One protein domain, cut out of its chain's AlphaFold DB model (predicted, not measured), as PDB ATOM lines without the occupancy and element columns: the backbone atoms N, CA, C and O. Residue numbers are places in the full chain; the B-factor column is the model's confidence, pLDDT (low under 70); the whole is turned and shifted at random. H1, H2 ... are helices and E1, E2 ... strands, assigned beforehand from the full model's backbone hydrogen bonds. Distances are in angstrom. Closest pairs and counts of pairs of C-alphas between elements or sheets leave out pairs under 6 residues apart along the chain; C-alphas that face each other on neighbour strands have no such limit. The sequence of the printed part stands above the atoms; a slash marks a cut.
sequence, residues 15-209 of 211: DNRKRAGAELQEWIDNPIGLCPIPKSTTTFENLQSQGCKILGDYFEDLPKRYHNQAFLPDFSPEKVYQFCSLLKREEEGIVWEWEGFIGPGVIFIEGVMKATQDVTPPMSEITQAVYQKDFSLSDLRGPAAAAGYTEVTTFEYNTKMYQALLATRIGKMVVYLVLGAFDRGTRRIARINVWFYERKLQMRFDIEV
ATOM      1  N   ASP A  15     138.682 187.907 169.038       89.31
ATOM      2  CA  ASP A  15     139.587 187.973 170.185       89.31
ATOM      3  C   ASP A  15     140.767 187.001 170.074       89.31
ATOM      4  O   ASP A  15     141.890 187.377 170.412       89.31
ATOM      5  N   ASN A  16     140.571 185.813 169.488       88.75
ATOM      6  CA  ASN A  16     141.687 184.933 169.131       88.75
ATOM      7  C   ASN A  16     142.616 185.598 168.114       88.75
ATOM      8  O   ASN A  16     143.833 185.505 168.254       88.75
ATOM      9  N   ARG A  17     142.065 186.321 167.130       89.12
ATOM     10  CA  ARG A  17     142.879 187.065 166.156       89.12
ATOM     11  C   ARG A  17     143.661 188.198 166.808       89.12
ATOM     12  O   ARG A  17     144.841 188.341 166.519       89.12
ATOM     13  N   LYS A  18     143.041 188.970 167.707       92.94
ATOM     14  CA  LYS A  18     143.735 190.019 168.475       92.94
ATOM     15  C   LYS A  18     144.903 189.433 169.272       92.94
ATOM     16  O   LYS A  18     146.010 189.942 169.185       92.94
ATOM     17  N   ARG A  19     144.670 188.334 169.998       95.56
ATOM     18  CA  ARG A  19     145.694 187.661 170.811       95.56
ATOM     19  C   ARG A  19     146.839 187.105 169.963       95.56
ATOM     20  O   ARG A  19     147.990 187.407 170.247       95.56
ATOM     21  N   ALA A  20     146.525 186.349 168.910       95.19
ATOM     22  CA  ALA A  20     147.538 185.819 167.997       95.19
ATOM     23  C   ALA A  20     148.330 186.949 167.317       95.19
ATOM     24  O   ALA A  20     149.535 186.848 167.133       95.19
ATOM     25  N   GLY A  21     147.665 188.051 166.974       96.19
ATOM     26  CA  GLY A  21     148.307 189.236 166.423       96.19
ATOM     27  C   GLY A  21     149.252 189.942 167.384       96.19
ATOM     28  O   GLY A  21     150.311 190.393 166.965       96.19
ATOM     29  N   ALA A  22     148.884 190.026 168.663       97.12
ATOM     30  CA  ALA A  22     149.741 190.585 169.702       97.12
ATOM     31  C   ALA A  22     151.018 189.750 169.884       97.12
ATOM     32  O   ALA A  22     152.097 190.313 170.005       97.12
ATOM     33  N   GLU A  23     150.910 188.420 169.829       96.75
ATOM     34  CA  GLU A  23     152.067 187.517 169.868       96.75
ATOM     35  C   GLU A  23     152.985 187.698 168.646       96.75
ATOM     36  O   GLU A  23     154.200 187.790 168.788       96.75
ATOM     37  N   LEU A  24     152.409 187.829 167.447       97.12
ATOM     38  CA  LEU A  24     153.164 188.127 166.224       97.12
ATOM     39  C   LEU A  24     153.890 189.478 166.294       97.12
ATOM     40  O   LEU A  24     155.030 189.588 165.849       97.12
ATOM     41  N   GLN A  25     153.230 190.499 166.843       97.25
ATOM     42  CA  GLN A  25     153.829 191.811 167.072       97.25
ATOM     43  C   GLN A  25     154.991 191.710 168.077       97.25
ATOM     44  O   GLN A  25     156.078 192.202 167.793       97.25
ATOM     45  N   GLU A  26     154.801 190.997 169.192       96.69
ATOM     46  CA  GLU A  26     155.848 190.753 170.194       96.69
ATOM     47  C   GLU A  26     157.076 190.063 169.582       96.69
ATOM     48  O   GLU A  26     158.208 190.431 169.885       96.69
ATOM     49  N   TRP A  27     156.889 189.099 168.674       96.62
ATOM     50  CA  TRP A  27     158.014 188.462 167.981       96.62
ATOM     51  C   TRP A  27     158.819 189.432 167.118       96.62
ATOM     52  O   TRP A  27     160.036 189.272 167.027       96.62
ATOM     53  N   ILE A  28     158.162 190.397 166.468       96.38
ATOM     54  CA  ILE A  28     158.838 191.432 165.672       96.38
ATOM     55  C   ILE A  28     159.607 192.372 166.599       96.38
ATOM     56  O   ILE A  28     160.778 192.653 166.348       96.38
ATOM     57  N   ASP A  29     158.956 192.840 167.660       95.50
ATOM     58  CA  ASP A  29     159.457 193.939 168.484       95.50
ATOM     59  C   ASP A  29     160.531 193.494 169.484       95.50
ATOM     60  O   ASP A  29     161.410 194.280 169.833       95.50
ATOM     61  N   ASN A  30     160.490 192.238 169.942       93.31
ATOM     62  CA  ASN A  30     161.351 191.749 171.012       93.31
ATOM     63  C   ASN A  30     162.651 191.107 170.482       93.31
ATOM     64  O   ASN A  30     162.629 189.971 169.987       93.31
ATOM     65  N   PRO A  31     163.820 191.759 170.652       91.69
ATOM     66  CA  PRO A  31     165.094 191.235 170.162       91.69
ATOM     67  C   PRO A  31     165.552 189.959 170.883       91.69
ATOM     68  O   PRO A  31     166.267 189.143 170.296       91.69
ATOM     69  N   ILE A  32     165.137 189.765 172.139       89.62
ATOM     70  CA  ILE A  32     165.644 188.712 173.037       89.62
ATOM     71  C   ILE A  32     164.624 187.576 173.218       89.62
ATOM     72  O   ILE A  32     164.995 186.475 173.620       89.62
ATOM     73  N   GLY A  33     163.351 187.805 172.891       85.62
ATOM     74  CA  GLY A  33     162.277 186.826 173.064       85.62
ATOM     75  C   GLY A  33     162.517 185.508 172.318       85.62
ATOM     76  O   GLY A  33     163.391 185.398 171.459       85.62
ATOM     77  N   LEU A  34     161.714 184.483 172.599       87.25
ATOM     78  CA  LEU A  34     161.686 183.272 171.775       87.25
ATOM     79  C   LEU A  34     160.802 183.534 170.550       87.25
ATOM     80  O   LEU A  34     159.619 183.822 170.699       87.25
ATOM     81  N   CYS A  35     161.371 183.446 169.347       90.06
ATOM     82  CA  CYS A  35     160.617 183.485 168.095       90.06
ATOM     83  C   CYS A  35     160.897 182.192 167.321       90.06
ATOM     84  O   CYS A  35     162.067 181.863 167.117       90.06
ATOM     85  N   PRO A  36     159.860 181.452 166.895       91.62
ATOM     86  CA  PRO A  36     160.041 180.199 166.168       91.62
ATOM     87  C   PRO A  36     160.381 180.404 164.686       91.62
ATOM     88  O   PRO A  36     160.593 179.422 163.980       91.62
ATOM     89  N   ILE A  37     160.387 181.649 164.193       90.69
ATOM     90  CA  ILE A  37     160.586 181.962 162.777       90.69
ATOM     91  C   ILE A  37     162.074 182.245 162.529       90.69
ATOM     92  O   ILE A  37     162.586 183.251 163.029       90.69
ATOM     93  N   PRO A  38     162.789 181.377 161.790       89.62
ATOM     94  CA  PRO A  38     164.180 181.621 161.436       89.62
ATOM     95  C   PRO A  38     164.295 182.664 160.315       89.62
ATOM     96  O   PRO A  38     163.326 182.986 159.626       89.62
ATOM     97  N   LYS A  39     165.519 183.150 160.094       92.06
ATOM     98  CA  LYS A  39     165.860 183.935 158.903       92.06
ATOM     99  C   LYS A  39     165.660 183.107 157.642       92.06
ATOM    100  O   LYS A  39     166.003 181.923 157.625       92.06
ATOM    101  N   SER A  40     165.159 183.743 156.584       90.31
ATOM    102  CA  SER A  40     165.045 183.067 155.293       90.31
ATOM    103  C   SER A  40     166.429 182.763 154.728       90.31
ATOM    104  O   SER A  40     167.336 183.593 154.783       90.31
ATOM    105  N   THR A  41     166.569 181.569 154.160       91.56
ATOM    106  CA  THR A  41     167.739 181.156 153.364       91.56
ATOM    107  C   THR A  41     167.371 180.934 151.894       91.56
ATOM    108  O   THR A  41     168.197 180.509 151.087       91.56
ATOM    109  N   THR A  42     166.117 181.218 151.537       91.94
ATOM    110  CA  THR A  42     165.600 181.089 150.179       91.94
ATOM    111  C   THR A  42     166.153 182.224 149.320       91.94
ATOM    112  O   THR A  42     166.017 183.392 149.671       91.94
ATOM    113  N   THR A  43     166.756 181.887 148.180       91.88
ATOM    114  CA  THR A  43     167.223 182.858 147.180       91.88
ATOM    115  C   THR A  43     166.477 182.663 145.865       91.88
ATOM    116  O   THR A  43     165.837 181.629 145.648       91.88
ATOM    117  N   PHE A  44     166.558 183.648 144.971       89.38
ATOM    118  CA  PHE A  44     165.907 183.568 143.665       89.38
ATOM    119  C   PHE A  44     166.463 182.404 142.825       89.38
ATOM    120  O   PHE A  44     165.704 181.653 142.213       89.38
ATOM    121  N   GLU A  45     167.772 182.167 142.884       90.25
ATOM    122  CA  GLU A  45     168.454 181.062 142.201       90.25
ATOM    123  C   GLU A  45     168.010 179.698 142.751       90.25
ATOM    124  O   GLU A  45     167.802 178.745 141.991       90.25
ATOM    125  N   ASN A  46     167.799 179.600 144.070       89.81
ATOM    126  CA  ASN A  46     167.249 178.396 144.695       89.81
ATOM    127  C   ASN A  46     165.842 178.094 144.159       89.81
ATOM    128  O   ASN A  46     165.539 176.939 143.870       89.81
ATOM    129  N   LEU A  47     165.001 179.110 143.953       89.12
ATOM    130  CA  LEU A  47     163.670 178.920 143.364       89.12
ATOM    131  C   LEU A  47     163.755 178.466 141.899       89.12
ATOM    132  O   LEU A  47     163.054 177.532 141.505       89.12
ATOM    133  N   GLN A  48     164.639 179.070 141.100       86.25
ATOM    134  CA  GLN A  48     164.839 178.685 139.697       86.25
ATOM    135  C   GLN A  48     165.332 177.237 139.564       86.25
ATOM    136  O   GLN A  48     164.796 176.470 138.763       86.25
ATOM    137  N   SER A  49     166.311 176.832 140.379       86.56
ATOM    138  CA  SER A  49     166.844 175.461 140.367       86.56
ATOM    139  C   SER A  49     165.817 174.400 140.788       86.56
ATOM    140  O   SER A  49     165.923 173.249 140.368       86.56
ATOM    141  N   GLN A  50     164.776 174.783 141.535       84.25
ATOM    142  CA  GLN A  50     163.654 173.918 141.923       84.25
ATOM    143  C   GLN A  50     162.558 173.805 140.844       84.25
ATOM    144  O   GLN A  50     161.468 173.293 141.108       84.25
ATOM    145  N   GLY A  51     162.828 174.270 139.620       79.81
ATOM    146  CA  GLY A  51     161.908 174.154 138.488       79.81
ATOM    147  C   GLY A  51     160.838 175.245 138.435       79.81
ATOM    148  O   GLY A  51     159.845 175.091 137.720       79.81
ATOM    149  N   CYS A  52     161.026 176.346 139.170       84.31
ATOM    150  CA  CYS A  52     160.198 177.535 139.008       84.31
ATOM    151  C   CYS A  52     160.376 178.126 137.602       84.31
ATOM    152  O   CYS A  52     161.491 178.229 137.086       84.31
ATOM    153  N   LYS A  53     159.266 178.532 136.981       85.06
ATOM    154  CA  LYS A  53     159.256 179.236 135.699       85.06
ATOM    155  C   LYS A  53     159.017 180.718 135.926       85.06
ATOM    156  O   LYS A  53     158.059 181.090 136.600       85.06
ATOM    157  N   ILE A  54     159.847 181.536 135.288       84.88
ATOM    158  CA  ILE A  54     159.633 182.976 135.166       84.88
ATOM    159  C   ILE A  54     158.719 183.196 133.962       84.88
ATOM    160  O   ILE A  54     159.080 182.840 132.839       84.88
ATOM    161  N   LEU A  55     157.527 183.734 134.200       80.00
ATOM    162  CA  LEU A  55     156.556 184.048 133.148       80.00
ATOM    163  C   LEU A  55     156.637 185.500 132.674       80.00
ATOM    164  O   LEU A  55     156.220 185.799 131.558       80.00
ATOM    165  N   GLY A  56     157.181 186.387 133.502       75.44
ATOM    166  CA  GLY A  56     157.404 187.784 133.168       75.44
ATOM    167  C   GLY A  56     158.491 188.376 134.050       75.44
ATOM    168  O   GLY A  56     158.515 188.123 135.255       75.44
ATOM    169  N   ASP A  57     159.395 189.116 133.416       73.00
ATOM    170  CA  ASP A  57     160.462 189.882 134.057       73.00
ATOM    171  C   ASP A  57     160.756 191.106 133.181       73.00
ATOM    172  O   ASP A  57     161.476 191.018 132.182       73.00
ATOM    173  N   TYR A  58     160.073 192.213 133.456       76.56
ATOM    174  CA  TYR A  58     160.196 193.438 132.670       76.56
ATOM    175  C   TYR A  58     159.927 194.673 133.525       76.56
ATOM    176  O   TYR A  58     159.205 194.625 134.518       76.56
ATOM    177  N   PHE A  59     160.519 195.794 133.120       73.06
ATOM    178  CA  PHE A  59     160.274 197.082 133.753       73.06
ATOM    179  C   PHE A  59     158.993 197.700 133.210       73.06
ATOM    180  O   PHE A  59     158.793 197.771 131.995       73.06
ATOM    181  N   GLU A  60     158.165 198.203 134.113       71.50
ATOM    182  CA  GLU A  60     156.954 198.941 133.784       71.50
ATOM    183  C   GLU A  60     156.867 200.227 134.607       71.50
ATOM    184  O   GLU A  60     157.530 200.393 135.635       71.50
ATOM    185  N   ASP A  61     156.046 201.162 134.131       67.31
ATOM    186  CA  ASP A  61     155.601 202.257 134.986       67.31
ATOM    187  C   ASP A  61     154.777 201.669 136.144       67.31
ATOM    188  O   ASP A  61     154.240 200.565 136.049       67.31
ATOM    189  N   LEU A  62     154.640 202.423 137.238       70.44
ATOM    190  CA  LEU A  62     153.804 202.029 138.370       70.44
ATOM    191  C   LEU A  62     152.432 201.508 137.869       70.44
ATOM    192  O   LEU A  62     151.847 202.131 136.978       70.44
ATOM    193  N   PRO A  63     151.866 200.412 138.406       70.56
ATOM    194  CA  PRO A  63     150.567 199.941 137.933       70.56
ATOM    195  C   PRO A  63     149.509 201.040 138.073       70.56
ATOM    196  O   PRO A  63     149.406 201.676 139.122       70.56
ATOM    197  N   LYS A  64     148.691 201.257 137.031       72.62
ATOM    198  CA  LYS A  64     147.739 202.391 136.938       72.62
ATOM    199  C   LYS A  64     146.868 202.588 138.183       72.62
ATOM    200  O   LYS A  64     146.546 203.716 138.534       72.62
ATOM    201  N   ARG A  65     146.512 201.499 138.873       71.75
ATOM    202  CA  ARG A  65     145.708 201.515 140.109       71.75
ATOM    203  C   ARG A  65     146.373 202.264 141.276       71.75
ATOM    204  O   ARG A  65     145.682 202.698 142.194       71.75
ATOM    205  N   TYR A  66     147.695 202.410 141.238       72.56
ATOM    206  CA  TYR A  66     148.494 203.118 142.235       72.56
ATOM    207  C   TYR A  66     148.861 204.545 141.791       72.56
ATOM    208  O   TYR A  66     149.438 205.294 142.574       72.56
ATOM    209  N   HIS A  67     148.502 204.956 140.568       68.75
ATOM    210  CA  HIS A  67     148.690 206.338 140.118       68.75
ATOM    211  C   HIS A  67     147.737 207.274 140.862       68.75
ATOM    212  O   HIS A  67     146.570 206.944 141.070       68.75
ATOM    213  N   ASN A  68     148.219 208.474 141.199       63.81
ATOM    214  CA  ASN A  68     147.413 209.579 141.738       63.81
ATOM    215  C   ASN A  68     146.637 209.259 143.032       63.81
ATOM    216  O   ASN A  68     145.644 209.918 143.342       63.81
ATOM    217  N   GLN A  69     147.071 208.260 143.804       67.25
ATOM    218  CA  GLN A  69     146.474 207.945 145.100       67.25
ATOM    219  C   GLN A  69     147.187 208.746 146.188       67.25
ATOM    220  O   GLN A  69     148.277 208.385 146.621       67.25
ATOM    221  N   ALA A  70     146.558 209.820 146.662       64.50
ATOM    222  CA  ALA A  70     147.162 210.761 147.605       64.50
ATOM    223  C   ALA A  70     147.527 210.171 148.978       64.50
ATOM    224  O   ALA A  70     148.134 210.871 149.769       64.50
ATOM    225  N   PHE A  71     147.148 208.929 149.286       64.75
ATOM    226  CA  PHE A  71     147.565 208.239 150.508       64.75
ATOM    227  C   PHE A  71     148.774 207.325 150.292       64.75
ATOM    228  O   PHE A  71     149.360 206.889 151.283       64.75
ATOM    229  N   LEU A  72     149.119 206.989 149.043       68.62
ATOM    230  CA  LEU A  72     150.270 206.160 148.680       68.62
ATOM    231  C   LEU A  72     151.587 206.949 148.824       68.62
ATOM    232  O   LEU A  72     151.550 208.177 148.850       68.62
ATOM    233  N   PRO A  73     152.739 206.257 148.975       65.69
ATOM    234  CA  PRO A  73     154.045 206.894 148.828       65.69
ATOM    235  C   PRO A  73     154.103 207.789 147.597       65.69
ATOM    236  O   PRO A  73     153.497 207.456 146.578       65.69
ATOM    237  N   ASP A  74     154.927 208.834 147.657       64.06
ATOM    238  CA  ASP A  74     155.447 209.404 146.421       64.06
ATOM    239  C   ASP A  74     156.366 208.358 145.777       64.06
ATOM    240  O   ASP A  74     157.481 208.087 146.229       64.06
ATOM    241  N   PHE A  75     155.809 207.658 144.799       68.38
ATOM    242  CA  PHE A  75     156.502 206.666 144.003       68.38
ATOM    243  C   PHE A  75     157.304 207.410 142.942       68.38
ATOM    244  O   PHE A  75     156.721 208.155 142.154       68.38
ATOM    245  N   SER A  76     158.630 207.227 142.922       58.81
ATOM    246  CA  SER A  76     159.465 207.890 141.917       58.81
ATOM    247  C   SER A  76     158.943 207.553 140.510       58.81
ATOM    248  O   SER A  76     158.767 206.372 140.203       58.81
ATOM    249  N   PRO A  77     158.686 208.557 139.653       54.75
ATOM    250  CA  PRO A  77     158.153 208.354 138.308       54.75
ATOM    251  C   PRO A  77     159.199 207.821 137.318       54.75
ATOM    252  O   PRO A  77     158.872 207.553 136.162       54.75
ATOM    253  N   GLU A  78     160.462 207.684 137.731       60.41
ATOM    254  CA  GLU A  78     161.473 207.001 136.930       60.41
ATOM    255  C   GLU A  78     161.138 205.502 136.853       60.41
ATOM    256  O   GLU A  78     160.635 204.921 137.810       60.41
ATOM    257  N   LYS A  79     161.372 204.857 135.707       58.69
ATOM    258  CA  LYS A  79     161.063 203.432 135.484       58.69
ATOM    259  C   LYS A  79     161.924 202.523 136.369       58.69
ATOM    260  O   LYS A  79     162.934 201.997 135.913       58.69
ATOM    261  N   VAL A  80     161.530 202.350 137.628       71.19
ATOM    262  CA  VAL A  80     162.229 201.521 138.626       71.19
ATOM    263  C   VAL A  80     161.390 200.352 139.143       71.19
ATOM    264  O   VAL A  80     161.854 199.625 140.019       71.19
ATOM    265  N   TYR A  81     160.179 200.143 138.616       81.81
ATOM    266  CA  TYR A  81     159.333 199.016 139.010       81.81
ATOM    267  C   TYR A  81     159.523 197.841 138.061       81.81
ATOM    268  O   TYR A  81     159.284 197.943 136.858       81.81
ATOM    269  N   GLN A  82     159.946 196.717 138.617       84.94
ATOM    270  CA  GLN A  82     160.161 195.476 137.896       84.94
ATOM    271  C   GLN A  82     159.019 194.520 138.207       84.94
ATOM    272  O   GLN A  82     158.806 194.136 139.359       84.94
ATOM    273  N   PHE A  83     158.268 194.162 137.172       88.38
ATOM    274  CA  PHE A  83     157.288 193.094 137.248       88.38
ATOM    275  C   PHE A  83     158.009 191.755 137.362       88.38
ATOM    276  O   PHE A  83     158.953 191.493 136.617       88.38
ATOM    277  N   CYS A  84     157.535 190.888 138.248       89.25
ATOM    278  CA  CYS A  84     157.986 189.511 138.325       89.25
ATOM    279  C   CYS A  84     156.774 188.582 138.455       89.25
ATOM    280  O   CYS A  84     155.877 188.798 139.271       89.25
ATOM    281  N   SER A  85     156.754 187.537 137.633       91.19
ATOM    282  CA  SER A  85     155.768 186.462 137.714       91.19
ATOM    283  C   SER A  85     156.486 185.122 137.754       91.19
ATOM    284  O   SER A  85     157.218 184.762 136.825       91.19
ATOM    285  N   LEU A  86     156.294 184.406 138.857       92.00
ATOM    286  CA  LEU A  86     156.883 183.113 139.158       92.00
ATOM    287  C   LEU A  86     155.777 182.089 139.356       92.00
ATOM    288  O   LEU A  86     154.839 182.318 140.120       92.00
ATOM    289  N   LEU A  87     155.927 180.914 138.752       91.56
ATOM    290  CA  LEU A  87     155.079 179.779 139.098       91.56
ATOM    291  C   LEU A  87     155.842 178.469 139.161       91.56
ATOM    292  O   LEU A  87     156.869 178.276 138.505       91.56
ATOM    293  N   LYS A  88     155.278 177.529 139.913       89.81
ATOM    294  CA  LYS A  88     155.628 176.111 139.850       89.81
ATOM    295  C   LYS A  88     154.394 175.324 139.438       89.81
ATOM    296  O   LYS A  88     153.303 175.518 139.976       89.81
ATOM    297  N   ARG A  89     154.574 174.426 138.474       88.25
ATOM    298  CA  ARG A  89     153.529 173.537 137.966       88.25
ATOM    299  C   ARG A  89     153.990 172.093 138.094       88.25
ATOM    300  O   ARG A  89     155.116 171.783 137.718       88.25
ATOM    301  N   GLU A  90     153.099 171.243 138.575       86.06
ATOM    302  CA  GLU A  90     153.235 169.785 138.587       86.06
ATOM    303  C   GLU A  90     152.136 169.171 137.700       86.06
ATOM    304  O   GLU A  90     151.374 169.903 137.058       86.06
ATOM    305  N   GLU A  91     152.071 167.841 137.604       83.25
ATOM    306  CA  GLU A  91     151.120 167.140 136.722       83.25
ATOM    307  C   GLU A  91     149.658 167.524 137.004       83.25
ATOM    308  O   GLU A  91     148.868 167.687 136.074       83.25
ATOM    309  N   GLU A  92     149.318 167.751 138.275       81.94
ATOM    310  CA  GLU A  92     147.964 168.102 138.723       81.94
ATOM    311  C   GLU A  92     147.614 169.594 138.553       81.94
ATOM    312  O   GLU A  92     146.466 169.987 138.766       81.94
ATOM    313  N   GLY A  93     148.568 170.439 138.143       85.25
ATOM    314  CA  GLY A  93     148.338 171.862 137.887       85.25
ATOM    315  C   GLY A  93     149.330 172.801 138.570       85.25
ATOM    316  O   GLY A  93     150.462 172.437 138.890       85.25
ATOM    317  N   ILE A  94     148.931 174.070 138.717       84.56
ATOM    318  CA  ILE A  94     149.752 175.093 139.378       84.56
ATOM    319  C   ILE A  94     149.788 174.789 140.875       84.56
ATOM    320  O   ILE A  94     148.755 174.747 141.537       84.56
ATOM    321  N   VAL A  95     150.995 174.589 141.393       89.06
ATOM    322  CA  VAL A  95     151.241 174.276 142.803       89.06
ATOM    323  C   VAL A  95     151.357 175.558 143.611       89.06
ATOM    324  O   VAL A  95     150.819 175.666 144.715       89.06
ATOM    325  N   TRP A  96     152.041 176.549 143.048       91.50
ATOM    326  CA  TRP A  96     152.080 177.892 143.590       91.50
ATOM    327  C   TRP A  96     152.401 178.918 142.510       91.50
ATOM    328  O   TRP A  96     152.990 178.600 141.473       91.50
ATOM    329  N   GLU A  97     152.007 180.151 142.793       92.81
ATOM    330  CA  GLU A  97     152.180 181.319 141.945       92.81
ATOM    331  C   GLU A  97     152.482 182.537 142.818       92.81
ATOM    332  O   GLU A  97     151.910 182.697 143.903       92.81
ATOM    333  N   TRP A  98     153.394 183.372 142.336       94.12
ATOM    334  CA  TRP A  98     153.682 184.696 142.861       94.12
ATOM    335  C   TRP A  98     153.731 185.667 141.688       94.12
ATOM    336  O   TRP A  98     154.450 185.439 140.718       94.12
ATOM    337  N   GLU A  99     152.981 186.751 141.784       92.88
ATOM    338  CA  GLU A  99     152.902 187.792 140.775       92.88
ATOM    339  C   GLU A  99     152.868 189.156 141.458       92.88
ATOM    340  O   GLU A  99     152.106 189.391 142.408       92.88
ATOM    341  N   GLY A 100     153.692 190.072 140.963       91.69
ATOM    342  CA  GLY A 100     153.795 191.386 141.557       91.69
ATOM    343  C   GLY A 100     154.848 192.272 140.922       91.69
ATOM    344  O   GLY A 100     155.464 191.934 139.914       91.69
ATOM    345  N   PHE A 101     155.055 193.417 141.560       88.62
ATOM    346  CA  PHE A 101     156.084 194.381 141.199       88.62
ATOM    347  C   PHE A 101     157.001 194.613 142.391       88.62
ATOM    348  O   PHE A 101     156.558 194.639 143.540       88.62
ATOM    349  N   ILE A 102     158.274 194.839 142.117       88.50
ATOM    350  CA  ILE A 102     159.262 195.268 143.104       88.50
ATOM    351  C   ILE A 102     159.889 196.576 142.642       88.50
ATOM    352  O   ILE A 102     160.043 196.817 141.447       88.50
ATOM    353  N   GLY A 103     160.216 197.445 143.585       85.38
ATOM    354  CA  GLY A 103     160.948 198.677 143.326       85.38
ATOM    355  C   GLY A 103     161.661 199.136 144.591       85.38
ATOM    356  O   GLY A 103     161.405 198.578 145.660       85.38
ATOM    357  N   PRO A 104     162.515 200.167 144.522       82.56
ATOM    358  CA  PRO A 104     163.225 200.669 145.690       82.56
ATOM    359  C   PRO A 104     162.262 200.976 146.840       82.56
ATOM    360  O   PRO A 104     161.431 201.881 146.771       82.56
ATOM    361  N   GLY A 105     162.361 200.178 147.897       83.75
ATOM    362  CA  GLY A 105     161.596 200.340 149.120       83.75
ATOM    363  C   GLY A 105     160.149 199.861 149.113       83.75
ATOM    364  O   GLY A 105     159.467 200.040 150.121       83.75
ATOM    365  N   VAL A 106     159.682 199.215 148.042       86.50
ATOM    366  CA  VAL A 106     158.293 198.757 147.929       86.50
ATOM    367  C   VAL A 106     158.172 197.397 147.243       86.50
ATOM    368  O   VAL A 106     158.891 197.071 146.300       86.50
ATOM    369  N   ILE A 107     157.199 196.616 147.713       89.75
ATOM    370  CA  ILE A 107     156.749 195.370 147.095       89.75
ATOM    371  C   ILE A 107     155.244 195.490 146.855       89.75
ATOM    372  O   ILE A 107     154.481 195.765 147.785       89.75
ATOM    373  N   PHE A 108     154.813 195.246 145.623       89.25
ATOM    374  CA  PHE A 108     153.415 195.094 145.241       89.25
ATOM    375  C   PHE A 108     153.148 193.615 145.003       89.25
ATOM    376  O   PHE A 108     153.800 192.998 144.170       89.25
ATOM    377  N   ILE A 109     152.181 193.054 145.721       90.44
ATOM    378  CA  ILE A 109     151.766 191.662 145.548       90.44
ATOM    379  C   ILE A 109     150.384 191.684 144.909       90.44
ATOM    380  O   ILE A 109     149.416 192.103 145.548       90.44
ATOM    381  N   GLU A 110     150.299 191.272 143.647       87.81
ATOM    382  CA  GLU A 110     149.051 191.287 142.878       87.81
ATOM    383  C   GLU A 110     148.370 189.916 142.846       87.81
ATOM    384  O   GLU A 110     147.139 189.844 142.900       87.81
ATOM    385  N   GLY A 111     149.159 188.838 142.844       88.00
ATOM    386  CA  GLY A 111     148.677 187.464 142.844       88.00
ATOM    387  C   GLY A 111     149.578 186.562 143.675       88.00
ATOM    388  O   GLY A 111     150.776 186.475 143.437       88.00
ATOM    389  N   VAL A 112     149.010 185.874 144.666       91.19
ATOM    390  CA  VAL A 112     149.711 184.810 145.397       91.19
ATOM    391  C   VAL A 112     148.792 183.622 145.603       91.19
ATOM    392  O   VAL A 112     147.664 183.753 146.084       91.19
ATOM    393  N   MET A 113     149.299 182.441 145.279       89.81
ATOM    394  CA  MET A 113     148.606 181.175 145.475       89.81
ATOM    395  C   MET A 113     149.616 180.121 145.904       89.81
ATOM    396  O   MET A 113     150.701 180.045 145.345       89.81
ATOM    397  N   LYS A 114     149.262 179.279 146.876       87.81
ATOM    398  CA  LYS A 114     150.061 178.112 147.260       87.81
ATOM    399  C   LYS A 114     149.140 176.976 147.686       87.81
ATOM    400  O   LYS A 114     148.261 177.187 148.525       87.81
ATOM    401  N   ALA A 115     149.353 175.787 147.138       83.50
ATOM    402  CA  ALA A 115     148.668 174.577 147.562       83.50
ATOM    403  C   ALA A 115     149.055 174.204 149.004       83.50
ATOM    404  O   ALA A 115     150.218 174.286 149.396       83.50
ATOM    405  N   THR A 116     148.081 173.766 149.803       73.62
ATOM    406  CA  THR A 116     148.257 173.509 151.247       73.62
ATOM    407  C   THR A 116     149.315 172.446 151.567       73.62
ATOM    408  O   THR A 116     149.883 172.471 152.654       73.62
ATOM    409  N   GLN A 117     149.569 171.508 150.653       74.56
ATOM    410  CA  GLN A 117     150.463 170.363 150.873       74.56
ATOM    411  C   GLN A 117     151.866 170.548 150.270       74.56
ATOM    412  O   GLN A 117     152.704 169.659 150.389       74.56
ATOM    413  N   ASP A 118     152.139 171.685 149.626       77.81
ATOM    414  CA  ASP A 118     153.403 171.899 148.928       77.81
ATOM    415  C   ASP A 118     154.538 172.325 149.875       77.81
ATOM    416  O   ASP A 118     154.399 173.239 150.693       77.81
ATOM    417  N   VAL A 119     155.692 171.679 149.699       80.12
ATOM    418  CA  VAL A 119     156.906 171.859 150.512       80.12
ATOM    419  C   VAL A 119     157.789 173.025 150.062       80.12
ATOM    420  O   VAL A 119     158.826 173.258 150.677       80.12
ATOM    421  N   THR A 120     157.412 173.767 149.009       82.25
ATOM    422  CA  THR A 120     158.146 174.986 148.614       82.25
ATOM    423  C   THR A 120     158.221 175.938 149.817       82.25
ATOM    424  O   THR A 120     157.299 175.935 150.646       82.25
ATOM    425  N   PRO A 121     159.256 176.788 149.921       87.06
ATOM    426  CA  PRO A 121     159.280 177.887 150.875       87.06
ATOM    427  C   PRO A 121     157.935 178.631 151.017       87.06
ATOM    428  O   PRO A 121     157.135 178.705 150.069       87.06
ATOM    429  N   PRO A 122     157.634 179.163 152.212       90.50
ATOM    430  CA  PRO A 122     156.434 179.960 152.424       90.50
ATOM    431  C   PRO A 122     156.474 181.227 151.561       90.50
ATOM    432  O   PRO A 122     157.539 181.737 151.216       90.50
ATOM    433  N   MET A 123     155.301 181.780 151.244       92.81
ATOM    434  CA  MET A 123     155.201 182.953 150.362       92.81
ATOM    435  C   MET A 123     155.960 184.179 150.867       92.81
ATOM    436  O   MET A 123     156.396 184.992 150.061       92.81
ATOM    437  N   SER A 124     156.163 184.300 152.180       92.25
ATOM    438  CA  SER A 124     157.019 185.332 152.766       92.25
ATOM    439  C   SER A 124     158.466 185.223 152.285       92.25
ATOM    440  O   SER A 124     159.061 186.227 151.923       92.25
ATOM    441  N   GLU A 125     159.010 184.007 152.224       92.38
ATOM    442  CA  GLU A 125     160.376 183.750 151.765       92.38
ATOM    443  C   GLU A 125     160.506 183.874 150.249       92.38
ATOM    444  O   GLU A 125     161.483 184.437 149.768       92.38
ATOM    445  N   ILE A 126     159.496 183.426 149.496       92.88
ATOM    446  CA  ILE A 126     159.443 183.642 148.040       92.88
ATOM    447  C   ILE A 126     159.425 185.145 147.740       92.88
ATOM    448  O   ILE A 126     160.219 185.623 146.938       92.88
ATOM    449  N   THR A 127     158.573 185.906 148.434       94.44
ATOM    450  CA  THR A 127     158.496 187.370 148.297       94.44
ATOM    451  C   THR A 127     159.827 188.035 148.644       94.44
ATOM    452  O   THR A 127     160.276 188.928 147.927       94.44
ATOM    453  N   GLN A 128     160.475 187.589 149.726       92.94
ATOM    454  CA  GLN A 128     161.788 188.082 150.128       92.94
ATOM    455  C   GLN A 128     162.833 187.824 149.033       92.94
ATOM    456  O   GLN A 128     163.536 188.750 148.639       92.94
ATOM    457  N   ALA A 129     162.894 186.597 148.509       92.69
ATOM    458  CA  ALA A 129     163.825 186.197 147.460       92.69
ATOM    459  C   ALA A 129     163.613 186.974 146.152       92.69
ATOM    460  O   ALA A 129     164.589 187.370 145.522       92.69
ATOM    461  N   VAL A 130     162.357 187.229 145.764       92.38
ATOM    462  CA  VAL A 130     162.036 188.057 144.591       92.38
ATOM    463  C   VAL A 130     162.558 189.476 144.775       92.38
ATOM    464  O   VAL A 130     163.253 189.977 143.902       92.38
ATOM    465  N   TYR A 131     162.286 190.111 145.917       91.31
ATOM    466  CA  TYR A 131     162.754 191.474 146.171       91.31
ATOM    467  C   TYR A 131     164.285 191.568 146.243       91.31
ATOM    468  O   TYR A 131     164.880 192.472 145.659       91.31
ATOM    469  N   GLN A 132     164.927 190.614 146.925       91.94
ATOM    470  CA  GLN A 132     166.382 190.580 147.105       91.94
ATOM    471  C   GLN A 132     167.169 190.261 145.829       91.94
ATOM    472  O   GLN A 132     168.388 190.429 145.837       91.94
ATOM    473  N   LYS A 133     166.500 189.828 144.751       90.31
ATOM    474  CA  LYS A 133     167.122 189.652 143.431       90.31
ATOM    475  C   LYS A 133     167.712 190.973 142.921       90.31
ATOM    476  O   LYS A 133     168.829 190.974 142.411       90.31
ATOM    477  N   ASP A 134     166.985 192.079 143.107       86.81
ATOM    478  CA  ASP A 134     167.320 193.377 142.499       86.81
ATOM    479  C   ASP A 134     167.513 194.514 143.520       86.81
ATOM    480  O   ASP A 134     168.131 195.529 143.195       86.81
ATOM    481  N   PHE A 135     167.030 194.365 144.762       87.88
ATOM    482  CA  PHE A 135     167.057 195.427 145.777       87.88
ATOM    483  C   PHE A 135     167.572 194.952 147.138       87.88
ATOM    484  O   PHE A 135     167.432 193.790 147.523       87.88
ATOM    485  N   SER A 136     168.124 195.872 147.934       87.00
ATOM    486  CA  SER A 136     168.510 195.565 149.312       87.00
ATOM    487  C   SER A 136     167.310 195.671 150.251       87.00
ATOM    488  O   SER A 136     166.529 196.623 150.194       87.00
ATOM    489  N   LEU A 137     167.191 194.743 151.209       84.25
ATOM    490  CA  LEU A 137     166.179 194.820 152.274       84.25
ATOM    491  C   LEU A 137     166.278 196.120 153.082       84.25
ATOM    492  O   LEU A 137     165.271 196.593 153.601       84.25
ATOM    493  N   SER A 138     167.468 196.728 153.172       80.12
ATOM    494  CA  SER A 138     167.653 198.037 153.819       80.12
ATOM    495  C   SER A 138     166.825 199.154 153.186       80.12
ATOM    496  O   SER A 138     166.568 200.166 153.843       80.12
ATOM    497  N   ASP A 139     166.433 198.970 151.928       76.88
ATOM    498  CA  ASP A 139     165.735 199.973 151.139       76.88
ATOM    499  C   ASP A 139     164.230 199.926 151.401       76.88
ATOM    500  O   ASP A 139     163.574 200.948 151.215       76.88
ATOM    501  N   LEU A 140     163.697 198.797 151.908       76.88
ATOM    502  CA  LEU A 140     162.304 198.671 152.356       76.88
ATOM    503  C   LEU A 140     162.011 199.712 153.431       76.88
ATOM    504  O   LEU A 140     162.530 199.656 154.553       76.88
ATOM    505  N   ARG A 141     161.170 200.674 153.064       67.38
ATOM    506  CA  ARG A 141     160.785 201.801 153.904       67.38
ATOM    507  C   ARG A 141     159.309 202.094 153.708       67.38
ATOM    508  O   ARG A 141     158.793 202.079 152.596       67.38
ATOM    509  N   GLY A 142     158.639 202.405 154.807       52.22
ATOM    510  CA  GLY A 142     157.292 202.935 154.790       52.22
ATOM    511  C   GLY A 142     157.292 204.341 154.187       52.22
ATOM    512  O   GLY A 142     158.203 205.128 154.462       52.22
ATOM    513  N   PRO A 143     156.282 204.694 153.384       47.56
ATOM    514  CA  PRO A 143     156.104 206.072 152.955       47.56
ATOM    515  C   PRO A 143     155.833 207.033 154.104       47.56
ATOM    516  O   PRO A 143     155.100 206.715 155.050       47.56
ATOM    517  N   ALA A 144     156.301 208.269 153.926       47.78
ATOM    518  CA  ALA A 144     155.714 209.417 154.599       47.78
ATOM    519  C   ALA A 144     154.227 209.501 154.217       47.78
ATOM    520  O   ALA A 144     153.871 209.373 153.046       47.78
ATOM    521  N   ALA A 145     153.351 209.653 155.212       46.31
ATOM    522  CA  ALA A 145     151.915 209.732 154.987       46.31
ATOM    523  C   ALA A 145     151.596 210.924 154.072       46.31
ATOM    524  O   ALA A 145     151.795 212.075 154.458       46.31
ATOM    525  N   ALA A 146     151.106 210.649 152.869       47.22
ATOM    526  CA  ALA A 146     150.546 211.676 152.015       47.22
ATOM    527  C   ALA A 146     149.076 211.912 152.423       47.22
ATOM    528  O   ALA A 146     148.340 210.983 152.774       47.22
ATOM    529  N   ALA A 147     148.689 213.187 152.500       42.41
ATOM    530  CA  ALA A 147     147.365 213.617 152.922       42.41
ATOM    531  C   ALA A 147     146.473 213.823 151.693       42.41
ATOM    532  O   ALA A 147     146.742 214.683 150.859       42.41
ATOM    533  N   GLY A 148     145.380 213.068 151.602       47.59
ATOM    534  CA  GLY A 148     144.344 213.288 150.599       47.59
ATOM    535  C   GLY A 148     143.274 212.203 150.635       47.59
ATOM    536  O   GLY A 148     143.557 211.039 150.899       47.59
ATOM    537  N   TYR A 149     142.026 212.619 150.433       47.81
ATOM    538  CA  TYR A 149     140.822 211.831 150.681       47.81
ATOM    539  C   TYR A 149     140.663 210.625 149.746       47.81
ATOM    540  O   TYR A 149     140.409 210.774 148.554       47.81
ATOM    541  N   THR A 150     140.668 209.441 150.350       57.97
ATOM    542  CA  THR A 150     139.953 208.225 149.934       57.97
ATOM    543  C   THR A 150     139.442 207.545 151.214       57.97
ATOM    544  O   THR A 150     139.940 207.840 152.301       57.97
ATOM    545  N   GLU A 151     138.428 206.674 151.134       73.19
ATOM    546  CA  GLU A 151     137.935 205.870 152.275       73.19
ATOM    547  C   GLU A 151     138.980 204.817 152.702       73.19
ATOM    548  O   GLU A 151     138.790 203.607 152.566       73.19
ATOM    549  N   VAL A 152     140.136 205.276 153.175       81.81
ATOM    550  CA  VAL A 152     141.209 204.443 153.708       81.81
ATOM    551  C   VAL A 152     140.983 204.309 155.201       81.81
ATOM    552  O   VAL A 152     140.977 205.291 155.943       81.81
ATOM    553  N   THR A 153     140.832 203.074 155.661       87.56
ATOM    554  CA  THR A 153     140.868 202.781 157.091       87.56
ATOM    555  C   THR A 153     142.307 202.496 157.491       87.56
ATOM    556  O   THR A 153     142.911 201.537 157.005       87.56
ATOM    557  N   THR A 154     142.850 203.330 158.374       90.69
ATOM    558  CA  THR A 154     144.207 203.171 158.908       90.69
ATOM    559  C   THR A 154     144.145 202.528 160.285       90.69
ATOM    560  O   THR A 154     143.407 202.976 161.163       90.69
ATOM    561  N   PHE A 155     144.918 201.466 160.470       93.06
ATOM    562  CA  PHE A 155     145.062 200.752 161.729       93.06
ATOM    563  C   PHE A 155     146.463 201.003 162.276       93.06
ATOM    564  O   PHE A 155     147.449 200.500 161.731       93.06
ATOM    565  N   GLU A 156     146.522 201.792 163.344       94.56
ATOM    566  CA  GLU A 156     147.766 202.187 163.998       94.56
ATOM    567  C   GLU A 156     148.388 201.036 164.794       94.56
ATOM    568  O   GLU A 156     147.680 200.175 165.343       94.56
ATOM    569  N   TYR A 157     149.718 201.065 164.876       95.00
ATOM    570  CA  TYR A 157     150.534 200.153 165.668       95.00
ATOM    571  C   TYR A 157     149.996 199.981 167.097       95.00
ATOM    572  O   TYR A 157     149.492 200.916 167.725       95.00
ATOM    573  N   ASN A 158     150.117 198.759 167.622       96.06
ATOM    574  CA  ASN A 158     149.708 198.376 168.975       96.06
ATOM    575  C   ASN A 158     148.204 198.534 169.291       96.06
ATOM    576  O   ASN A 158     147.788 198.464 170.448       96.06
ATOM    577  N   THR A 159     147.349 198.712 168.278       96.81
ATOM    578  CA  THR A 159     145.893 198.647 168.465       96.81
ATOM    579  C   THR A 159     145.375 197.216 168.306       96.81
ATOM    580  O   THR A 159     145.917 196.394 167.567       96.81
ATOM    581  N   LYS A 160     144.251 196.903 168.965       94.88
ATOM    582  CA  LYS A 160     143.638 195.565 168.895       94.88
ATOM    583  C   LYS A 160     143.276 195.162 167.461       94.88
ATOM    584  O   LYS A 160     143.456 194.013 167.075       94.88
ATOM    585  N   MET A 161     142.746 196.092 166.667       92.69
ATOM    586  CA  MET A 161     142.351 195.790 165.288       92.69
ATOM    587  C   MET A 161     143.556 195.628 164.360       92.69
ATOM    588  O   MET A 161     143.540 194.730 163.523       92.69
ATOM    589  N   TYR A 162     144.618 196.409 164.565       96.69
ATOM    590  CA  TYR A 162     145.911 196.186 163.920       96.69
ATOM    591  C   TYR A 162     146.428 194.761 164.185       96.69
ATOM    592  O   TYR A 162     146.702 194.015 163.247       96.69
ATOM    593  N   GLN A 163     146.434 194.322 165.446       97.56
ATOM    594  CA  GLN A 163     146.834 192.958 165.813       97.56
ATOM    595  C   GLN A 163     145.929 191.908 165.149       97.56
ATOM    596  O   GLN A 163     146.407 190.946 164.549       97.56
ATOM    597  N   ALA A 164     144.610 192.117 165.156       94.00
ATOM    598  CA  ALA A 164     143.689 191.213 164.472       94.00
ATOM    599  C   ALA A 164     143.993 191.074 162.965       94.00
ATOM    600  O   ALA A 164     143.823 189.984 162.414       94.00
ATOM    601  N   LEU A 165     144.463 192.144 162.314       95.31
ATOM    602  CA  LEU A 165     144.896 192.124 160.915       95.31
ATOM    603  C   LEU A 165     146.228 191.393 160.723       95.31
ATOM    604  O   LEU A 165     146.337 190.625 159.765       95.31
ATOM    605  N   LEU A 166     147.195 191.531 161.638       96.88
ATOM    606  CA  LEU A 166     148.437 190.740 161.607       96.88
ATOM    607  C   LEU A 166     148.163 189.231 161.643       96.88
ATOM    608  O   LEU A 166     148.844 188.463 160.975       96.88
ATOM    609  N   ALA A 167     147.130 188.794 162.366       94.81
ATOM    610  CA  ALA A 167     146.762 187.381 162.456       94.81
ATOM    611  C   ALA A 167     146.035 186.824 161.212       94.81
ATOM    612  O   ALA A 167     145.751 185.622 161.156       94.81
ATOM    613  N   THR A 168     145.715 187.658 160.216       92.88
ATOM    614  CA  THR A 168     145.156 187.196 158.932       92.88
ATOM    615  C   THR A 168     146.212 186.462 158.103       92.88
ATOM    616  O   THR A 168     147.402 186.556 158.379       92.88
ATOM    617  N   ARG A 169     145.807 185.727 157.056       90.44
ATOM    618  CA  ARG A 169     146.770 185.037 156.174       90.44
ATOM    619  C   ARG A 169     147.766 186.010 155.528       90.44
ATOM    620  O   ARG A 169     148.960 185.737 155.542       90.44
ATOM    621  N   ILE A 170     147.278 187.148 155.024       91.12
ATOM    622  CA  ILE A 170     148.124 188.194 154.427       91.12
ATOM    623  C   ILE A 170     148.985 188.861 155.506       91.12
ATOM    624  O   ILE A 170     150.188 188.995 155.321       91.12
ATOM    625  N   GLY A 171     148.404 189.204 156.662       94.50
ATOM    626  CA  GLY A 171     149.156 189.782 157.780       94.50
ATOM    627  C   GLY A 171     150.306 188.887 158.245       94.50
ATOM    628  O   GLY A 171     151.434 189.355 158.352       94.50
ATOM    629  N   LYS A 172     150.056 187.584 158.418       95.44
ATOM    630  CA  LYS A 172     151.078 186.594 158.789       95.44
ATOM    631  C   LYS A 172     152.186 186.502 157.752       95.44
ATOM    632  O   LYS A 172     153.348 186.424 158.129       95.44
ATOM    633  N   MET A 173     151.843 186.542 156.465       94.56
ATOM    634  CA  MET A 173     152.836 186.559 155.392       94.56
ATOM    635  C   MET A 173     153.768 187.773 155.515       94.56
ATOM    636  O   MET A 173     154.981 187.609 155.417       94.56
ATOM    637  N   VAL A 174     153.232 188.966 155.793       96.12
ATOM    638  CA  VAL A 174     154.050 190.178 155.981       96.12
ATOM    639  C   VAL A 174     154.856 190.124 157.283       96.12
ATOM    640  O   VAL A 174     156.027 190.488 157.285       96.12
ATOM    641  N   VAL A 175     154.286 189.614 158.379       96.94
ATOM    642  CA  VAL A 175     155.027 189.401 159.637       96.94
ATOM    643  C   VAL A 175     156.209 188.458 159.418       96.94
ATOM    644  O   VAL A 175     157.321 188.757 159.840       96.94
ATOM    645  N   TYR A 176     155.995 187.335 158.734       96.62
ATOM    646  CA  TYR A 176     157.053 186.361 158.466       96.62
ATOM    647  C   TYR A 176     158.092 186.905 157.490       96.62
ATOM    648  O   TYR A 176     159.264 186.579 157.633       96.62
ATOM    649  N   LEU A 177     157.690 187.772 156.554       95.50
ATOM    650  CA  LEU A 177     158.628 188.522 155.723       95.50
ATOM    651  C   LEU A 177     159.517 189.417 156.599       95.50
ATOM    652  O   LEU A 177     160.732 189.351 156.477       95.50
ATOM    653  N   VAL A 178     158.944 190.202 157.519       96.00
ATOM    654  CA  VAL A 178     159.721 191.079 158.415       96.00
ATOM    655  C   VAL A 178     160.679 190.276 159.298       96.00
ATOM    656  O   VAL A 178     161.851 190.631 159.392       96.00
ATOM    657  N   LEU A 179     160.212 189.180 159.902       95.56
ATOM    658  CA  LEU A 179     161.028 188.303 160.754       95.56
ATOM    659  C   LEU A 179     162.134 187.579 159.970       95.56
ATOM    660  O   LEU A 179     163.251 187.435 160.464       95.56
ATOM    661  N   GLY A 180     161.832 187.144 158.744       92.81
ATOM    662  CA  GLY A 180     162.785 186.488 157.851       92.81
ATOM    663  C   GLY A 180     163.852 187.441 157.307       92.81
ATOM    664  O   GLY A 180     165.000 187.028 157.125       92.81
ATOM    665  N   ALA A 181     163.487 188.710 157.106       91.88
ATOM    666  CA  ALA A 181     164.317 189.741 156.491       91.88
ATOM    667  C   ALA A 181     165.171 190.534 157.497       91.88
ATOM    668  O   ALA A 181     166.354 190.766 157.257       91.88
ATOM    669  N   PHE A 182     164.612 190.945 158.639       93.81
ATOM    670  CA  PHE A 182     165.224 191.927 159.548       93.81
ATOM    671  C   PHE A 182     165.483 191.365 160.933       93.81
ATOM    672  O   PHE A 182     164.831 190.415 161.364       93.81
ATOM    673  N   ASP A 183     166.513 191.870 161.608       94.06
ATOM    674  CA  ASP A 183     166.752 191.474 162.993       94.06
ATOM    675  C   ASP A 183     165.612 192.007 163.856       94.06
ATOM    676  O   ASP A 183     165.090 193.103 163.631       94.06
ATOM    677  N   ARG A 184     165.189 191.212 164.832       94.75
ATOM    678  CA  ARG A 184     164.067 191.573 165.698       94.75
ATOM    679  C   ARG A 184     164.370 192.862 166.457       94.75
ATOM    680  O   ARG A 184     165.513 193.109 166.837       94.75
ATOM    681  N   GLY A 185     163.354 193.695 166.633       94.00
ATOM    682  CA  GLY A 185     163.469 195.034 167.208       94.00
ATOM    683  C   GLY A 185     164.094 196.083 166.280       94.00
ATOM    684  O   GLY A 185     164.139 197.251 166.651       94.00
ATOM    685  N   THR A 186     164.561 195.727 165.073       94.31
ATOM    686  CA  THR A 186     165.169 196.704 164.137       94.31
ATOM    687  C   THR A 186     164.192 197.256 163.103       94.31
ATOM    688  O   THR A 186     164.465 198.283 162.471       94.31
ATOM    689  N   ARG A 187     163.058 196.581 162.911       94.69
ATOM    690  CA  ARG A 187     161.955 197.002 162.047       94.69
ATOM    691  C   ARG A 187     160.631 196.685 162.717       94.69
ATOM    692  O   ARG A 187     160.534 195.695 163.434       94.69
ATOM    693  N   ARG A 188     159.614 197.490 162.423       95.19
ATOM    694  CA  ARG A 188     158.220 197.241 162.805       95.19
ATOM    695  C   ARG A 188     157.287 197.477 161.631       95.19
ATOM    696  O   ARG A 188     157.600 198.267 160.744       95.19
ATOM    697  N   ILE A 189     156.118 196.846 161.667       96.25
ATOM    698  CA  ILE A 189     154.980 197.252 160.837       96.25
ATOM    699  C   ILE A 189     154.270 198.372 161.608       96.25
ATOM    700  O   ILE A 189     153.670 198.138 162.649       96.25
ATOM    701  N   ALA A 190     154.383 199.611 161.150       94.31
ATOM    702  CA  ALA A 190     153.864 200.770 161.875       94.31
ATOM    703  C   ALA A 190     152.365 200.970 161.676       94.31
ATOM    704  O   ALA A 190     151.650 201.390 162.583       94.31
ATOM    705  N   ARG A 191     151.886 200.701 160.462       93.44
ATOM    706  CA  ARG A 191     150.507 200.965 160.059       93.44
ATOM    707  C   ARG A 191     150.042 199.922 159.062       93.44
ATOM    708  O   ARG A 191     150.815 199.451 158.224       93.44
ATOM    709  N   ILE A 192     148.755 199.600 159.138       93.75
ATOM    710  CA  ILE A 192     148.056 198.828 158.111       93.75
ATOM    711  C   ILE A 192     146.972 199.726 157.536       93.75
ATOM    712  O   ILE A 192     146.098 200.191 158.261       93.75
ATOM    713  N   ASN A 193     147.025 199.968 156.234       90.62
ATOM    714  CA  ASN A 193     146.033 200.763 155.524       90.62
ATOM    715  C   ASN A 193     145.180 199.814 154.691       90.62
ATOM    716  O   ASN A 193     145.723 198.950 153.998       90.62
ATOM    717  N   VAL A 194     143.863 199.967 154.757       88.88
ATOM    718  CA  VAL A 194     142.905 199.122 154.038       88.88
ATOM    719  C   VAL A 194     141.944 200.005 153.260       88.88
ATOM    720  O   VAL A 194     141.374 200.939 153.821       88.88
ATOM    721  N   TRP A 195     141.753 199.705 151.978       86.56
ATOM    722  CA  TRP A 195     140.816 200.415 151.103       86.56
ATOM    723  C   TRP A 195     140.250 199.474 150.040       86.56
ATOM    724  O   TRP A 195     140.700 198.337 149.895       86.56
ATOM    725  N   PHE A 196     139.257 199.937 149.286       81.38
ATOM    726  CA  PHE A 196     138.743 199.222 148.120       81.38
ATOM    727  C   PHE A 196     139.115 199.963 146.838       81.38
ATOM    728  O   PHE A 196     139.000 201.182 146.755       81.38
ATOM    729  N   TYR A 197     139.520 199.212 145.818       78.50
ATOM    730  CA  TYR A 197     139.725 199.707 144.460       78.50
ATOM    731  C   TYR A 197     139.053 198.733 143.491       78.50
ATOM    732  O   TYR A 197     139.283 197.530 143.586       78.50
ATOM    733  N   GLU A 198     138.173 199.221 142.610       81.31
ATOM    734  CA  GLU A 198     137.409 198.383 141.664       81.31
ATOM    735  C   GLU A 198     136.749 197.150 142.326       81.31
ATOM    736  O   GLU A 198     136.785 196.036 141.807       81.31
ATOM    737  N   ARG A 199     136.142 197.345 143.510       79.25
ATOM    738  CA  ARG A 199     135.509 196.293 144.342       79.25
ATOM    739  C   ARG A 199     136.464 195.218 144.881       79.25
ATOM    740  O   ARG A 199     136.004 194.228 145.448       79.25
ATOM    741  N   LYS A 200     137.775 195.407 144.755       81.25
ATOM    742  CA  LYS A 200     138.801 194.536 145.333       81.25
ATOM    743  C   LYS A 200     139.369 195.176 146.594       81.25
ATOM    744  O   LYS A 200     139.727 196.354 146.580       81.25
ATOM    745  N   LEU A 201     139.463 194.390 147.664       84.19
ATOM    746  CA  LEU A 201     140.136 194.788 148.898       84.19
ATOM    747  C   LEU A 201     141.628 195.000 148.623       84.19
ATOM    748  O   LEU A 201     142.269 194.150 148.009       84.19
ATOM    749  N   GLN A 202     142.167 196.109 149.108       85.62
ATOM    750  CA  GLN A 202     143.578 196.455 149.048       85.62
ATOM    751  C   GLN A 202     144.119 196.620 150.468       85.62
ATOM    752  O   GLN A 202     143.409 197.088 151.363       85.62
ATOM    753  N   MET A 203     145.377 196.233 150.671       90.12
ATOM    754  CA  MET A 203     146.070 196.385 151.947       90.12
ATOM    755  C   MET A 203     147.486 196.906 151.713       90.12
ATOM    756  O   MET A 203     148.179 196.432 150.816       90.12
ATOM    757  N   ARG A 204     147.933 197.839 152.554       90.81
ATOM    758  CA  ARG A 204     149.322 198.312 152.615       90.81
ATOM    759  C   ARG A 204     149.848 198.172 154.032       90.81
ATOM    760  O   ARG A 204     149.178 198.592 154.973       90.81
ATOM    761  N   PHE A 205     151.056 197.640 154.155       93.31
ATOM    762  CA  PHE A 205     151.775 197.481 155.411       93.31
ATOM    763  C   PHE A 205     153.002 198.387 155.378       93.31
ATOM    764  O   PHE A 205     153.887 198.192 154.548       93.31
ATOM    765  N   ASP A 206     153.044 199.382 156.258       92.06
ATOM    766  CA  ASP A 206     154.148 200.339 156.309       92.06
ATOM    767  C   ASP A 206     155.234 199.790 157.247       92.06
ATOM    768  O   ASP A 206     154.979 199.630 158.441       92.06
ATOM    769  N   ILE A 207     156.424 199.470 156.721       92.19
ATOM    770  CA  ILE A 207     157.553 198.928 157.500       92.19
ATOM    771  C   ILE A 207     158.568 200.038 157.773       92.19
ATOM    772  O   ILE A 207     159.075 200.657 156.843       92.19
ATOM    773  N   GLU A 208     158.920 200.280 159.031       91.19
ATOM    774  CA  GLU A 208     159.844 201.360 159.399       91.19
ATOM    775  C   GLU A 208     160.830 200.947 160.494       91.19
ATOM    776  O   GLU A 208     160.695 199.894 161.121       91.19
ATOM    777  N   VAL A 209     161.834 201.796 160.717       90.31
ATOM    778  CA  VAL A 209     162.707 201.712 161.893       90.31
ATOM    779  C   VAL A 209     161.930 202.247 163.103       90.31
ATOM    780  O   VAL A 209     161.348 203.327 162.985       90.31
TER     781      VAL A 209
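Overview. This is residues 15 to 209 of the 211 residues of an uncharacterized protein of Penicillium decumbens (UniProt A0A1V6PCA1). Two antiparallel sheets, each with helices over one face, meet through those helices: H3 lies over the twisted sheet E1 to E4, H4 and H5 over the smaller sheet E5 to E7, and H3 packs on H5. H1 packs on H4 and H5, while H2 packs on H3 far from H1. The printed part has 195 residues, ordered H1 H2 E1 E2 E3 E4 H3 E5 H4 H5 E6 E7, in sheet orders E1 E2 E3 E4 and E5 E6 E7. The class is mixed, each sheet and its helices make two layers, and the whole is compact, with a radius of gyration of the C-alphas of 16.7 A and spans of 44 by 42 by 32 A.

Arrangement. H1, residues 15 to 29, touches H4, residues 160 to 166, at 71 degrees, only just about perpendicular; their closest C-alphas, Gly 21 and Gln 163, are 4.0 A apart. H2, residues 44 to 49, touches H3, residues 123 to 134, closest at the C-alphas of Phe 44 and Ala 129, 5.1 A. E1, residues 53 to 60, E2, 81 to 90, E3, 93 to 103, and E4, 106 to 114, form a meander, each the antiparallel neighbour of the one before; N 55 and O 85, N 86 and O 98, and N 99 and O 111 are each 2.8 A apart, within hydrogen-bond range. H3 is on this sheet at a height of 8.5 A, over E3 and E4, slantwise to the strands. With residues 123 to 128 alone H3 touches the hub H5, residues 169 to 181, at a steep tilt of 49 degrees, closest at the C-alphas of Ser 124 and Leu 177, 4.6 A. E5, residues 153 to 156, pairs with E6, 188 to 197, through N 155 and O 192, 2.8 A; E6 and E7, 200 to 208, form a hairpin, with N 193 and O 204 2.8 A apart. H4 runs across these strands and H5 along them, on the same face. Every O i to N i+4 pair is within range in H1, H2, H4 and H5, and 7 of 8 in H3.

Along the chain. H1 begins at C-alpha 15 (139.587, 187.973, 170.185) and spans 20.8 A. E3 spans 30.1 A; E4 bends by 67 degrees at residue 110. E7 ends at C-alpha 208 (159.844, 201.360, 159.399).

Size, cuts and confidence. The farthest C-alphas, Glu 91 and Ala 147, are 49.4 A apart. The printed part has no cut; the links H1 to H2, E1 to E2 and H3 to E5 are long. Residues 61, 67 to 79 and 141 to 150 have pLDDT under 70.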